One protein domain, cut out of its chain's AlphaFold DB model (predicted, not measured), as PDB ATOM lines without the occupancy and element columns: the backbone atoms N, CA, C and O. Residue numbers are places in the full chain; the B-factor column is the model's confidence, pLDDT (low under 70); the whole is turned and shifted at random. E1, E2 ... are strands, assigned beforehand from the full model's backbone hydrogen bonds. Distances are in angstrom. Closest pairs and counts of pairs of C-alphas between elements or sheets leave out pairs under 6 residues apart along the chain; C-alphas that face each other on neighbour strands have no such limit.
ATOM      1  N   ASP A  33     127.977 249.495 175.417       45.78
ATOM      2  CA  ASP A  33     127.173 249.931 176.584       45.78
ATOM      3  C   ASP A  33     126.348 248.874 177.358       45.78
ATOM      4  O   ASP A  33     125.439 248.248 176.816       45.78
ATOM      5  N   HIS A  34     126.569 248.812 178.679       51.31
ATOM      6  CA  HIS A  34     125.951 247.919 179.679       51.31
ATOM      7  C   HIS A  34     124.410 247.860 179.682       51.31
ATOM      8  O   HIS A  34     123.825 247.016 180.360       51.31
ATOM      9  N   HIS A  35     123.731 248.752 178.963       55.88
ATOM     10  CA  HIS A  35     122.273 248.828 178.940       55.88
ATOM     11  C   HIS A  35     121.615 248.271 177.683       55.88
ATOM     12  O   HIS A  35     120.390 248.348 177.610       55.88
ATOM     13  N   CYS A  36     122.372 247.757 176.704       63.00
ATOM     14  CA  CYS A  36     121.855 247.387 175.381       63.00
ATOM     15  C   CYS A  36     120.798 248.411 174.956       63.00
ATOM     16  O   CYS A  36     119.615 248.089 174.827       63.00
ATOM     17  N   LYS A  37     121.168 249.690 174.844       55.91
ATOM     18  CA  LYS A  37     120.289 250.638 174.150       55.91
ATOM     19  C   LYS A  37     120.234 250.227 172.689       55.91
ATOM     20  O   LYS A  37     121.191 249.626 172.208       55.91
ATOM     21  N   LYS A  38     119.127 250.500 171.985       56.84
ATOM     22  CA  LYS A  38     119.073 250.354 170.522       56.84
ATOM     23  C   LYS A  38     120.281 251.098 169.944       56.84
ATOM     24  O   LYS A  38     120.264 252.323 169.888       56.84
ATOM     25  N   LEU A  39     121.346 250.370 169.608       51.09
ATOM     26  CA  LEU A  39     122.562 250.967 169.053       51.09
ATOM     27  C   LEU A  39     122.280 251.480 167.634       51.09
ATOM     28  O   LEU A  39     122.952 252.391 167.166       51.09
ATOM     29  N   HIS A  40     121.217 250.943 167.014       53.53
ATOM     30  CA  HIS A  40     120.771 251.187 165.644       53.53
ATOM     31  C   HIS A  40     119.236 251.270 165.552       53.53
ATOM     32  O   HIS A  40     118.525 251.144 166.547       53.53
ATOM     33  N   SER A  41     118.693 251.456 164.345       54.44
ATOM     34  CA  SER A  41     117.241 251.492 164.077       54.44
ATOM     35  C   SER A  41     116.492 250.201 164.459       54.44
ATOM     36  O   SER A  41     115.273 250.226 164.654       54.44
ATOM     37  N   LEU A  42     117.213 249.086 164.597       59.28
ATOM     38  CA  LEU A  42     116.686 247.764 164.934       59.28
ATOM     39  C   LEU A  42     116.605 247.529 166.455       59.28
ATOM     40  O   LEU A  42     117.370 248.120 167.219       59.28
ATOM     41  N   PRO A  43     115.661 246.689 166.925       60.66
ATOM     42  CA  PRO A  43     115.509 246.380 168.342       60.66
ATOM     43  C   PRO A  43     116.661 245.534 168.889       60.66
ATOM     44  O   PRO A  43     117.419 244.908 168.148       60.66
ATOM     45  N   ASN A  44     116.740 245.501 170.216       66.00
ATOM     46  CA  ASN A  44     117.611 244.592 170.947       66.00
ATOM     47  C   ASN A  44     116.820 243.389 171.422       66.00
ATOM     48  O   ASN A  44     115.612 243.488 171.655       66.00
ATOM     49  N   ARG A  45     117.508 242.260 171.559       66.69
ATOM     50  CA  ARG A  45     116.893 240.999 171.955       66.69
ATOM     51  C   ARG A  45     117.735 240.315 173.023       66.69
ATOM     52  O   ARG A  45     118.953 240.209 172.873       66.69
ATOM     53  N   ASP A  46     117.061 239.835 174.064       67.62
ATOM     54  CA  ASP A  46     117.649 238.898 175.014       67.62
ATOM     55  C   ASP A  46     117.817 237.543 174.325       67.62
ATOM     56  O   ASP A  46     116.880 237.007 173.725       67.62
ATOM     57  N   PHE A  47     119.031 237.010 174.368       67.06
ATOM     58  CA  PHE A  47     119.338 235.731 173.753       67.06
ATOM     59  C   PHE A  47     118.755 234.562 174.566       67.06
ATOM     60  O   PHE A  47     119.164 234.337 175.705       67.06
ATOM     61  N   GLY A  48     117.844 233.785 173.972       66.94
ATOM     62  CA  GLY A  48     117.484 232.451 174.458       66.94
ATOM     63  C   GLY A  48     118.517 231.429 173.983       66.94
ATOM     64  O   GLY A  48     118.881 231.439 172.810       66.94
ATOM     65  N   ILE A  49     119.018 230.561 174.876       67.25
ATOM     66  CA  ILE A  49     120.022 229.542 174.514       67.25
ATOM     67  C   ILE A  49     119.552 228.780 173.278       67.25
ATOM     68  O   ILE A  49     118.438 228.267 173.263       67.25
ATOM     69  N   ASN A  50     120.430 228.642 172.281       70.31
ATOM     70  CA  ASN A  50     120.170 227.893 171.055       70.31
ATOM     71  C   ASN A  50     119.081 228.451 170.121       70.31
ATOM     72  O   ASN A  50     118.790 227.817 169.102       70.31
ATOM     73  N   ASP A  51     118.554 229.646 170.389       84.00
ATOM     74  CA  ASP A  51     117.656 230.315 169.457       84.00
ATOM     75  C   ASP A  51     118.402 230.706 168.181       84.00
ATOM     76  O   ASP A  51     119.516 231.237 168.211       84.00
ATOM     77  N   CYS A  52     117.755 230.470 167.041       87.69
ATOM     78  CA  CYS A  52     118.201 231.041 165.782       87.69
ATOM     79  C   CYS A  52     117.648 232.459 165.630       87.69
ATOM     80  O   CYS A  52     116.435 232.678 165.707       87.69
ATOM     81  N   ILE A  53     118.534 233.419 165.386       87.00
ATOM     82  CA  ILE A  53     118.198 234.834 165.258       87.00
ATOM     83  C   ILE A  53     118.586 235.322 163.866       87.00
ATOM     84  O   ILE A  53     119.707 235.115 163.407       87.00
ATOM     85  N   GLU A  54     117.651 235.993 163.197       88.12
ATOM     86  CA  GLU A  54     117.888 236.651 161.914       88.12
ATOM     87  C   GLU A  54     118.565 238.006 162.142       88.12
ATOM     88  O   GLU A  54     118.041 238.865 162.859       88.12
ATOM     89  N   LEU A  55     119.723 238.220 161.518       82.56
ATOM     90  CA  LEU A  55     120.557 239.401 161.751       82.56
ATOM     91  C   LEU A  55     119.844 240.701 161.355       82.56
ATOM     92  O   LEU A  55     119.995 241.721 162.015       82.56
ATOM     93  N   ASN A  56     119.002 240.660 160.319       81.62
ATOM     94  CA  ASN A  56     118.217 241.814 159.867       81.62
ATOM     95  C   ASN A  56     117.100 242.232 160.843       81.62
ATOM     96  O   ASN A  56     116.424 243.230 160.590       81.62
ATOM     97  N   THR A  57     116.883 241.484 161.928       78.62
ATOM     98  CA  THR A  57     115.863 241.788 162.941       78.62
ATOM     99  C   THR A  57     116.433 242.394 164.220       78.62
ATOM    100  O   THR A  57     115.655 242.846 165.057       78.62
ATOM    101  N   VAL A  58     117.762 242.438 164.381       77.25
ATOM    102  CA  VAL A  58     118.419 242.874 165.622       77.25
ATOM    103  C   VAL A  58     119.582 243.829 165.355       77.25
ATOM    104  O   VAL A  58     120.389 243.609 164.455       77.25
ATOM    105  N   GLY A  59     119.671 244.899 166.149       74.12
ATOM    106  CA  GLY A  59     120.778 245.866 166.094       74.12
ATOM    107  C   GLY A  59     121.861 245.608 167.142       74.12
ATOM    108  O   GLY A  59     123.008 246.000 166.965       74.12
ATOM    109  N   SER A  60     121.507 244.950 168.244       75.25
ATOM    110  CA  SER A  60     122.479 244.419 169.195       75.25
ATOM    111  C   SER A  60     121.894 243.249 169.981       75.25
ATOM    112  O   SER A  60     120.671 243.064 170.042       75.25
ATOM    113  N   LEU A  61     122.776 242.446 170.567       75.44
ATOM    114  CA  LEU A  61     122.438 241.209 171.260       75.44
ATOM    115  C   LEU A  61     122.963 241.240 172.693       75.44
ATOM    116  O   LEU A  61     124.162 241.418 172.889       75.44
ATOM    117  N   LYS A  62     122.092 241.000 173.677       76.69
ATOM    118  CA  LYS A  62     122.521 240.762 175.059       76.69
ATOM    119  C   LYS A  62     122.820 239.283 175.247       76.69
ATOM    120  O   LYS A  62     121.926 238.451 175.072       76.69
ATOM    121  N   LEU A  63     124.053 238.955 175.616       73.25
ATOM    122  CA  LEU A  63     124.446 237.577 175.890       73.25
ATOM    123  C   LEU A  63     124.412 237.317 177.405       73.25
ATOM    124  O   LEU A  63     125.124 237.983 178.151       73.25
ATOM    125  N   PRO A  64     123.576 236.378 177.885       63.38
ATOM    126  CA  PRO A  64     123.368 236.164 179.319       63.38
ATOM    127  C   PRO A  64     124.472 235.339 180.003       63.38
ATOM    128  O   PRO A  64     124.400 235.128 181.212       63.38
ATOM    129  N   PHE A  65     125.474 234.854 179.260       68.19
ATOM    130  CA  PHE A  65     126.513 233.964 179.782       68.19
ATOM    131  C   PHE A  65     127.918 234.466 179.472       68.19
ATOM    132  O   PHE A  65     128.204 234.940 178.368       68.19
ATOM    133  N   TRP A  66     128.807 234.255 180.442       68.31
ATOM    134  CA  TRP A  66     130.245 234.355 180.246       68.31
ATOM    135  C   TRP A  66     130.696 233.339 179.190       68.31
ATOM    136  O   TRP A  66     130.211 232.208 179.166       68.31
ATOM    137  N   ASN A  67     131.619 233.752 178.318       73.81
ATOM    138  CA  ASN A  67     132.200 232.914 177.263       73.81
ATOM    139  C   ASN A  67     131.150 232.213 176.372       73.81
ATOM    140  O   ASN A  67     130.860 231.025 176.512       73.81
ATOM    141  N   THR A  68     130.569 232.959 175.437       75.56
ATOM    142  CA  THR A  68     129.532 232.463 174.527       75.56
ATOM    143  C   THR A  68     130.126 232.198 173.145       75.56
ATOM    144  O   THR A  68     130.829 233.032 172.588       75.56
ATOM    145  N   VAL A  69     129.807 231.057 172.538       79.50
ATOM    146  CA  VAL A  69     130.133 230.761 171.137       79.50
ATOM    147  C   VAL A  69     128.927 231.089 170.271       79.50
ATOM    148  O   VAL A  69     127.854 230.524 170.466       79.50
ATOM    149  N   CYS A  70     129.104 231.972 169.291       79.94
ATOM    150  CA  CYS A  70     128.090 232.287 168.293       79.94
ATOM    151  C   CYS A  70     128.453 231.652 166.947       79.94
ATOM    152  O   CYS A  70     129.499 231.913 166.357       79.94
ATOM    153  N   GLN A  71     127.569 230.797 166.452       86.75
ATOM    154  CA  GLN A  71     127.610 230.210 165.123       86.75
ATOM    155  C   GLN A  71     126.930 231.170 164.151       86.75
ATOM    156  O   GLN A  71     125.752 231.490 164.304       86.75
ATOM    157  N   GLN A  72     127.672 231.635 163.156       87.19
ATOM    158  CA  GLN A  72     127.191 232.536 162.119       87.19
ATOM    159  C   GLN A  72     126.886 231.759 160.839       87.19
ATOM    160  O   GLN A  72     127.670 230.909 160.412       87.19
ATOM    161  N   TYR A  73     125.772 232.089 160.192       89.75
ATOM    162  CA  TYR A  73     125.302 231.437 158.976       89.75
ATOM    163  C   TYR A  73     125.093 232.471 157.873       89.75
ATOM    164  O   TYR A  73     124.453 233.502 158.077       89.75
ATOM    165  N   LYS A  74     125.557 232.161 156.656       90.38
ATOM    166  CA  LYS A  74     125.278 232.974 155.452       90.38
ATOM    167  C   LYS A  74     123.874 232.746 154.874       90.38
ATOM    168  O   LYS A  74     123.528 233.286 153.827       90.38
ATOM    169  N   THR A  75     123.073 231.926 155.541       91.69
ATOM    170  CA  THR A  75     121.711 231.531 155.172       91.69
ATOM    171  C   THR A  75     120.731 231.968 156.257       91.69
ATOM    172  O   THR A  75     121.118 232.223 157.399       91.69
ATOM    173  N   HIS A  76     119.452 232.047 155.906       91.38
ATOM    174  CA  HIS A  76     118.381 232.258 156.877       91.38
ATOM    175  C   HIS A  76     118.126 230.989 157.704       91.38
ATOM    176  O   HIS A  76     118.399 229.870 157.255       91.38
ATOM    177  N   GLN A  77     117.558 231.164 158.894       91.56
ATOM    178  CA  GLN A  77     117.106 230.105 159.798       91.56
ATOM    179  C   GLN A  77     118.212 229.139 160.254       91.56
ATOM    180  O   GLN A  77     117.936 227.974 160.530       91.56
ATOM    181  N   CYS A  78     119.462 229.603 160.327       89.25
ATOM    182  CA  CYS A  78     120.614 228.851 160.826       89.25
ATOM    183  C   CYS A  78     120.824 227.508 160.109       89.25
ATOM    184  O   CYS A  78     121.131 226.485 160.723       89.25
ATOM    185  N   LYS A  79     120.620 227.493 158.785       90.38
ATOM    186  CA  LYS A  79     120.701 226.280 157.957       90.38
ATOM    187  C   LYS A  79     122.076 226.097 157.320       90.38
ATOM    188  O   LYS A  79     122.631 227.015 156.724       90.38
ATOM    189  N   GLY A  80     122.576 224.866 157.311       88.06
ATOM    190  CA  GLY A  80     123.801 224.510 156.590       88.06
ATOM    191  C   GLY A  80     125.080 224.827 157.364       88.06
ATOM    192  O   GLY A  80     125.108 224.753 158.590       88.06
ATOM    193  N   LYS A  81     126.167 225.108 156.634       87.19
ATOM    194  CA  LYS A  81     127.494 225.312 157.230       87.19
ATOM    195  C   LYS A  81     127.559 226.653 157.958       87.19
ATOM    196  O   LYS A  81     127.193 227.680 157.386       87.19
ATOM    197  N   TYR A  82     128.084 226.623 159.178       87.75
ATOM    198  CA  TYR A  82     128.363 227.810 159.972       87.75
ATOM    199  C   TYR A  82     129.861 228.065 160.092       87.75
ATOM    200  O   TYR A  82     130.688 227.165 159.931       87.75
ATOM    201  N   THR A  83     130.188 229.300 160.440       79.69
ATOM    202  CA  THR A  83     131.481 229.690 160.999       79.69
ATOM    203  C   THR A  83     131.275 230.036 162.468       79.69
ATOM    204  O   THR A  83     130.342 230.760 162.804       79.69
ATOM    205  N   ALA A  84     132.086 229.471 163.362       74.56
ATOM    206  CA  ALA A  84     131.981 229.749 164.792       74.56
ATOM    207  C   ALA A  84     132.891 230.913 165.180       74.56
ATOM    208  O   ALA A  84     134.062 230.930 164.803       74.56
ATOM    209  N   ILE A  85     132.357 231.837 165.971       73.81
ATOM    210  CA  ILE A  85     133.123 232.865 166.672       73.81
ATOM    211  C   ILE A  85     132.950 232.668 168.179       73.81
ATOM    212  O   ILE A  85     131.845 232.419 168.663       73.81
ATOM    213  N   MET A  86     134.046 232.740 168.927       67.94
ATOM    214  CA  MET A  86     134.012 232.738 170.389       67.94
ATOM    215  C   MET A  86     133.980 234.186 170.861       67.94
ATOM    216  O   MET A  86     134.849 234.975 170.495       67.94
ATOM    217  N   VAL A  87     132.965 234.531 171.641       69.25
ATOM    218  CA  VAL A  87     132.771 235.863 172.201       69.25
ATOM    219  C   VAL A  87     132.944 235.754 173.711       69.25
ATOM    220  O   VAL A  87     132.086 235.233 174.431       69.25
ATOM    221  N   THR A  88     134.086 236.228 174.198       64.25
ATOM    222  CA  THR A  88     134.364 236.275 175.633       64.25
ATOM    223  C   THR A  88     133.778 237.553 176.195       64.25
ATOM    224  O   THR A  88     134.363 238.621 176.071       64.25
ATOM    225  N   ILE A  89     132.610 237.422 176.810       62.34
ATOM    226  CA  ILE A  89     131.938 238.516 177.496       62.34
ATOM    227  C   ILE A  89     132.169 238.357 178.995       62.34
ATOM    228  O   ILE A  89     131.918 237.287 179.556       62.34
ATOM    229  N   THR A  90     132.700 239.402 179.623       55.78
ATOM    230  CA  THR A  90     133.052 239.402 181.047       55.78
ATOM    231  C   THR A  90     131.858 239.688 181.954       55.78
ATOM    232  O   THR A  90     131.843 239.209 183.084       55.78
ATOM    233  N   GLU A  91     130.836 240.403 181.470       56.41
ATOM    234  CA  GLU A  91     129.649 240.843 182.235       56.41
ATOM    235  C   GLU A  91     128.434 240.988 181.298       56.41
ATOM    236  O   GLU A  91     128.589 240.718 180.130       56.41
ATOM    237  N   ASN A  92     127.227 241.389 181.731       57.12
ATOM    238  CA  ASN A  92     126.017 241.557 180.881       57.12
ATOM    239  C   ASN A  92     126.177 242.572 179.710       57.12
ATOM    240  O   ASN A  92     125.510 243.606 179.668       57.12
ATOM    241  N   GLU A  93     127.058 242.296 178.760       67.94
ATOM    242  CA  GLU A  93     127.471 243.180 177.685       67.94
ATOM    243  C   GLU A  93     126.713 242.859 176.401       67.94
ATOM    244  O   GLU A  93     126.192 241.757 176.185       67.94
ATOM    245  N   CYS A  94     126.644 243.873 175.546       72.25
ATOM    246  CA  CYS A  94     125.868 243.837 174.325       72.25
ATOM    247  C   CYS A  94     126.811 243.774 173.130       72.25
ATOM    248  O   CYS A  94     127.738 244.577 172.987       72.25
ATOM    249  N   LEU A  95     126.540 242.819 172.252       74.00
ATOM    250  CA  LEU A  95     127.259 242.627 171.008       74.00
ATOM    251  C   LEU A  95     126.590 243.450 169.904       74.00
ATOM    252  O   LEU A  95     125.406 243.255 169.622       74.00
ATOM    253  N   ASP A  96     127.338 244.365 169.289       74.44
ATOM    254  CA  ASP A  96     126.863 245.173 168.164       74.44
ATOM    255  C   ASP A  96     126.949 244.376 166.852       74.44
ATOM    256  O   ASP A  96     128.035 243.998 166.394       74.44
ATOM    257  N   THR A  97     125.791 244.122 166.239       72.12
ATOM    258  CA  THR A  97     125.659 243.332 165.008       72.12
ATOM    259  C   THR A  97     125.959 244.125 163.738       72.12
ATOM    260  O   THR A  97     126.035 243.535 162.662       72.12
ATOM    261  N   SER A  98     126.175 245.442 163.827       70.56
ATOM    262  CA  SER A  98     126.570 246.270 162.679       70.56
ATOM    263  C   SER A  98     128.087 246.325 162.465       70.56
ATOM    264  O   SER A  98     128.564 247.052 161.592       70.56
ATOM    265  N   THR A  99     128.868 245.649 163.309       66.75
ATOM    266  CA  THR A  99     130.331 245.726 163.290       66.75
ATOM    267  C   THR A  99     130.950 244.869 162.176       66.75
ATOM    268  O   THR A  99     130.358 243.869 161.749       66.75
ATOM    269  N   PRO A 100     132.158 245.227 161.690       59.41
ATOM    270  CA  PRO A 100     132.901 244.395 160.747       59.41
ATOM    271  C   PRO A 100     133.189 243.034 161.396       59.41
ATOM    272  O   PRO A 100     133.918 242.960 162.377       59.41
ATOM    273  N   GLY A 101     132.568 241.971 160.889       67.12
ATOM    274  CA  GLY A 101     132.560 240.643 161.526       67.12
ATOM    275  C   GLY A 101     131.231 239.905 161.355       67.12
ATOM    276  O   GLY A 101     131.173 238.683 161.470       67.12
ATOM    277  N   TRP A 102     130.179 240.643 160.996       74.69
ATOM    278  CA  TRP A 102     128.869 240.113 160.608       74.69
ATOM    279  C   TRP A 102     128.613 240.183 159.096       74.69
ATOM    280  O   TRP A 102     127.488 239.985 158.636       74.69
ATOM    281  N   ASP A 103     129.651 240.462 158.304       76.12
ATOM    282  CA  ASP A 103     129.506 240.636 156.862       76.12
ATOM    283  C   ASP A 103     129.072 239.336 156.170       76.12
ATOM    284  O   ASP A 103     129.603 238.247 156.406       76.12
ATOM    285  N   GLY A 104     128.048 239.447 155.327       81.69
ATOM    286  CA  GLY A 104     127.404 238.309 154.673       81.69
ATOM    287  C   GLY A 104     126.676 237.332 155.608       81.69
ATOM    288  O   GLY A 104     126.161 236.323 155.120       81.69
ATOM    289  N   VAL A 105     126.603 237.599 156.918       86.44
ATOM    290  CA  VAL A 105     125.831 236.791 157.871       86.44
ATOM    291  C   VAL A 105     124.348 237.138 157.736       86.44
ATOM    292  O   VAL A 105     123.955 238.299 157.637       86.44
ATOM    293  N   ARG A 106     123.501 236.112 157.694       90.06
ATOM    294  CA  ARG A 106     122.040 236.239 157.579       90.06
ATOM    295  C   ARG A 106     121.348 235.847 158.872       90.06
ATOM    296  O   ARG A 106     120.433 236.542 159.299       90.06
ATOM    297  N   SER A 107     121.825 234.788 159.516       89.25
ATOM    298  CA  SER A 107     121.326 234.342 160.811       89.25
ATOM    299  C   SER A 107     122.456 233.825 161.692       89.25
ATOM    300  O   SER A 107     123.552 233.524 161.211       89.25
ATOM    301  N   PHE A 108     122.209 233.746 162.992       86.94
ATOM    302  CA  PHE A 108     123.170 233.234 163.956       86.94
ATOM    303  C   PHE A 108     122.489 232.554 165.138       86.94
ATOM    304  O   PHE A 108     121.323 232.806 165.441       86.94
ATOM    305  N   ARG A 109     123.246 231.693 165.813       87.06
ATOM    306  CA  ARG A 109     122.838 230.988 167.028       87.06
ATOM    307  C   ARG A 109     123.983 231.024 168.019       87.06
ATOM    308  O   ARG A 109     125.108 230.718 167.645       87.06
ATOM    309  N   CYS A 110     123.705 231.366 169.267       80.38
ATOM    310  CA  CYS A 110     124.724 231.396 170.307       80.38
ATOM    311  C   CYS A 110     124.504 230.281 171.348       80.38
ATOM    312  O   CYS A 110     123.409 229.745 171.514       80.38
ATOM    313  N   ALA A 111     125.556 229.872 172.037       79.00
ATOM    314  CA  ALA A 111     125.478 228.921 173.140       79.00
ATOM    315  C   ALA A 111     126.656 229.154 174.093       79.00
ATOM    316  O   ALA A 111     127.701 229.628 173.643       79.00
ATOM    317  N   PRO A 112     126.533 228.822 175.387       77.88
ATOM    318  CA  PRO A 112     127.683 228.829 176.282       77.88
ATOM    319  C   PRO A 112     128.810 227.948 175.722       77.88
ATOM    320  O   PRO A 112     128.558 226.849 175.219       77.88
ATOM    321  N   ALA A 113     130.055 228.413 175.800       71.81
ATOM    322  CA  ALA A 113     131.208 227.619 175.397       71.81
ATOM    323  C   ALA A 113     131.255 226.313 176.210       71.81
ATOM    324  O   ALA A 113     131.123 226.326 177.432       71.81
TER     325      ALA A 113
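This is residues 33 to 113 of the 116 residues of an uncharacterized protein of Cordyceps fumosorosea (strain ARSEF 2679) (UniProt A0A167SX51). With little regular structure, a small sheet of E1, E3 and E6 stands over one face of a larger, strongly twisted sheet of E2, E7, E4 and E5, and loops join them. The printed part has 81 residues, no named helix and seven strands, E1 to E7 along the chain; the class is all strand, with 30 residues in named elements. The larger sheet, in order E2 E7 E4 E5, is antiparallel; the smaller, E1 E3 E6, is mixed. The whole is compact, radius of gyration of the C-alphas 11.5 A, spans 33 by 29 by 22 A.

Within hydrogen-bond range, E1, residues 44 to 46, is parallel to E3, residues 60 to 62 (N 62 and O 45, 3.3 A). E3 is antiparallel to E6, residues 94 to 96, with N 95 and O 61 at 2.8 A. E2, residues 52 to 54, is antiparallel to E7, residues 107 to 112, with N 53 and O 108 at 2.9 A. E7 is antiparallel to E4, residues 68 to 73, with N 71 and O 109 at 2.7 A. E4 and E5, residues 82 to 87, form a hairpin, with N 70 and O 85 at 2.8 A.

E1 begins at C-alpha 44 (117.611, 244.592, 170.947); E7, 17.6 A long, ends at C-alpha 112 (127.683, 228.829, 176.282).

The printed part has no cut and no long link. Confidence is low, pLDDT under 70, at 31 residues, among them 33 to 49.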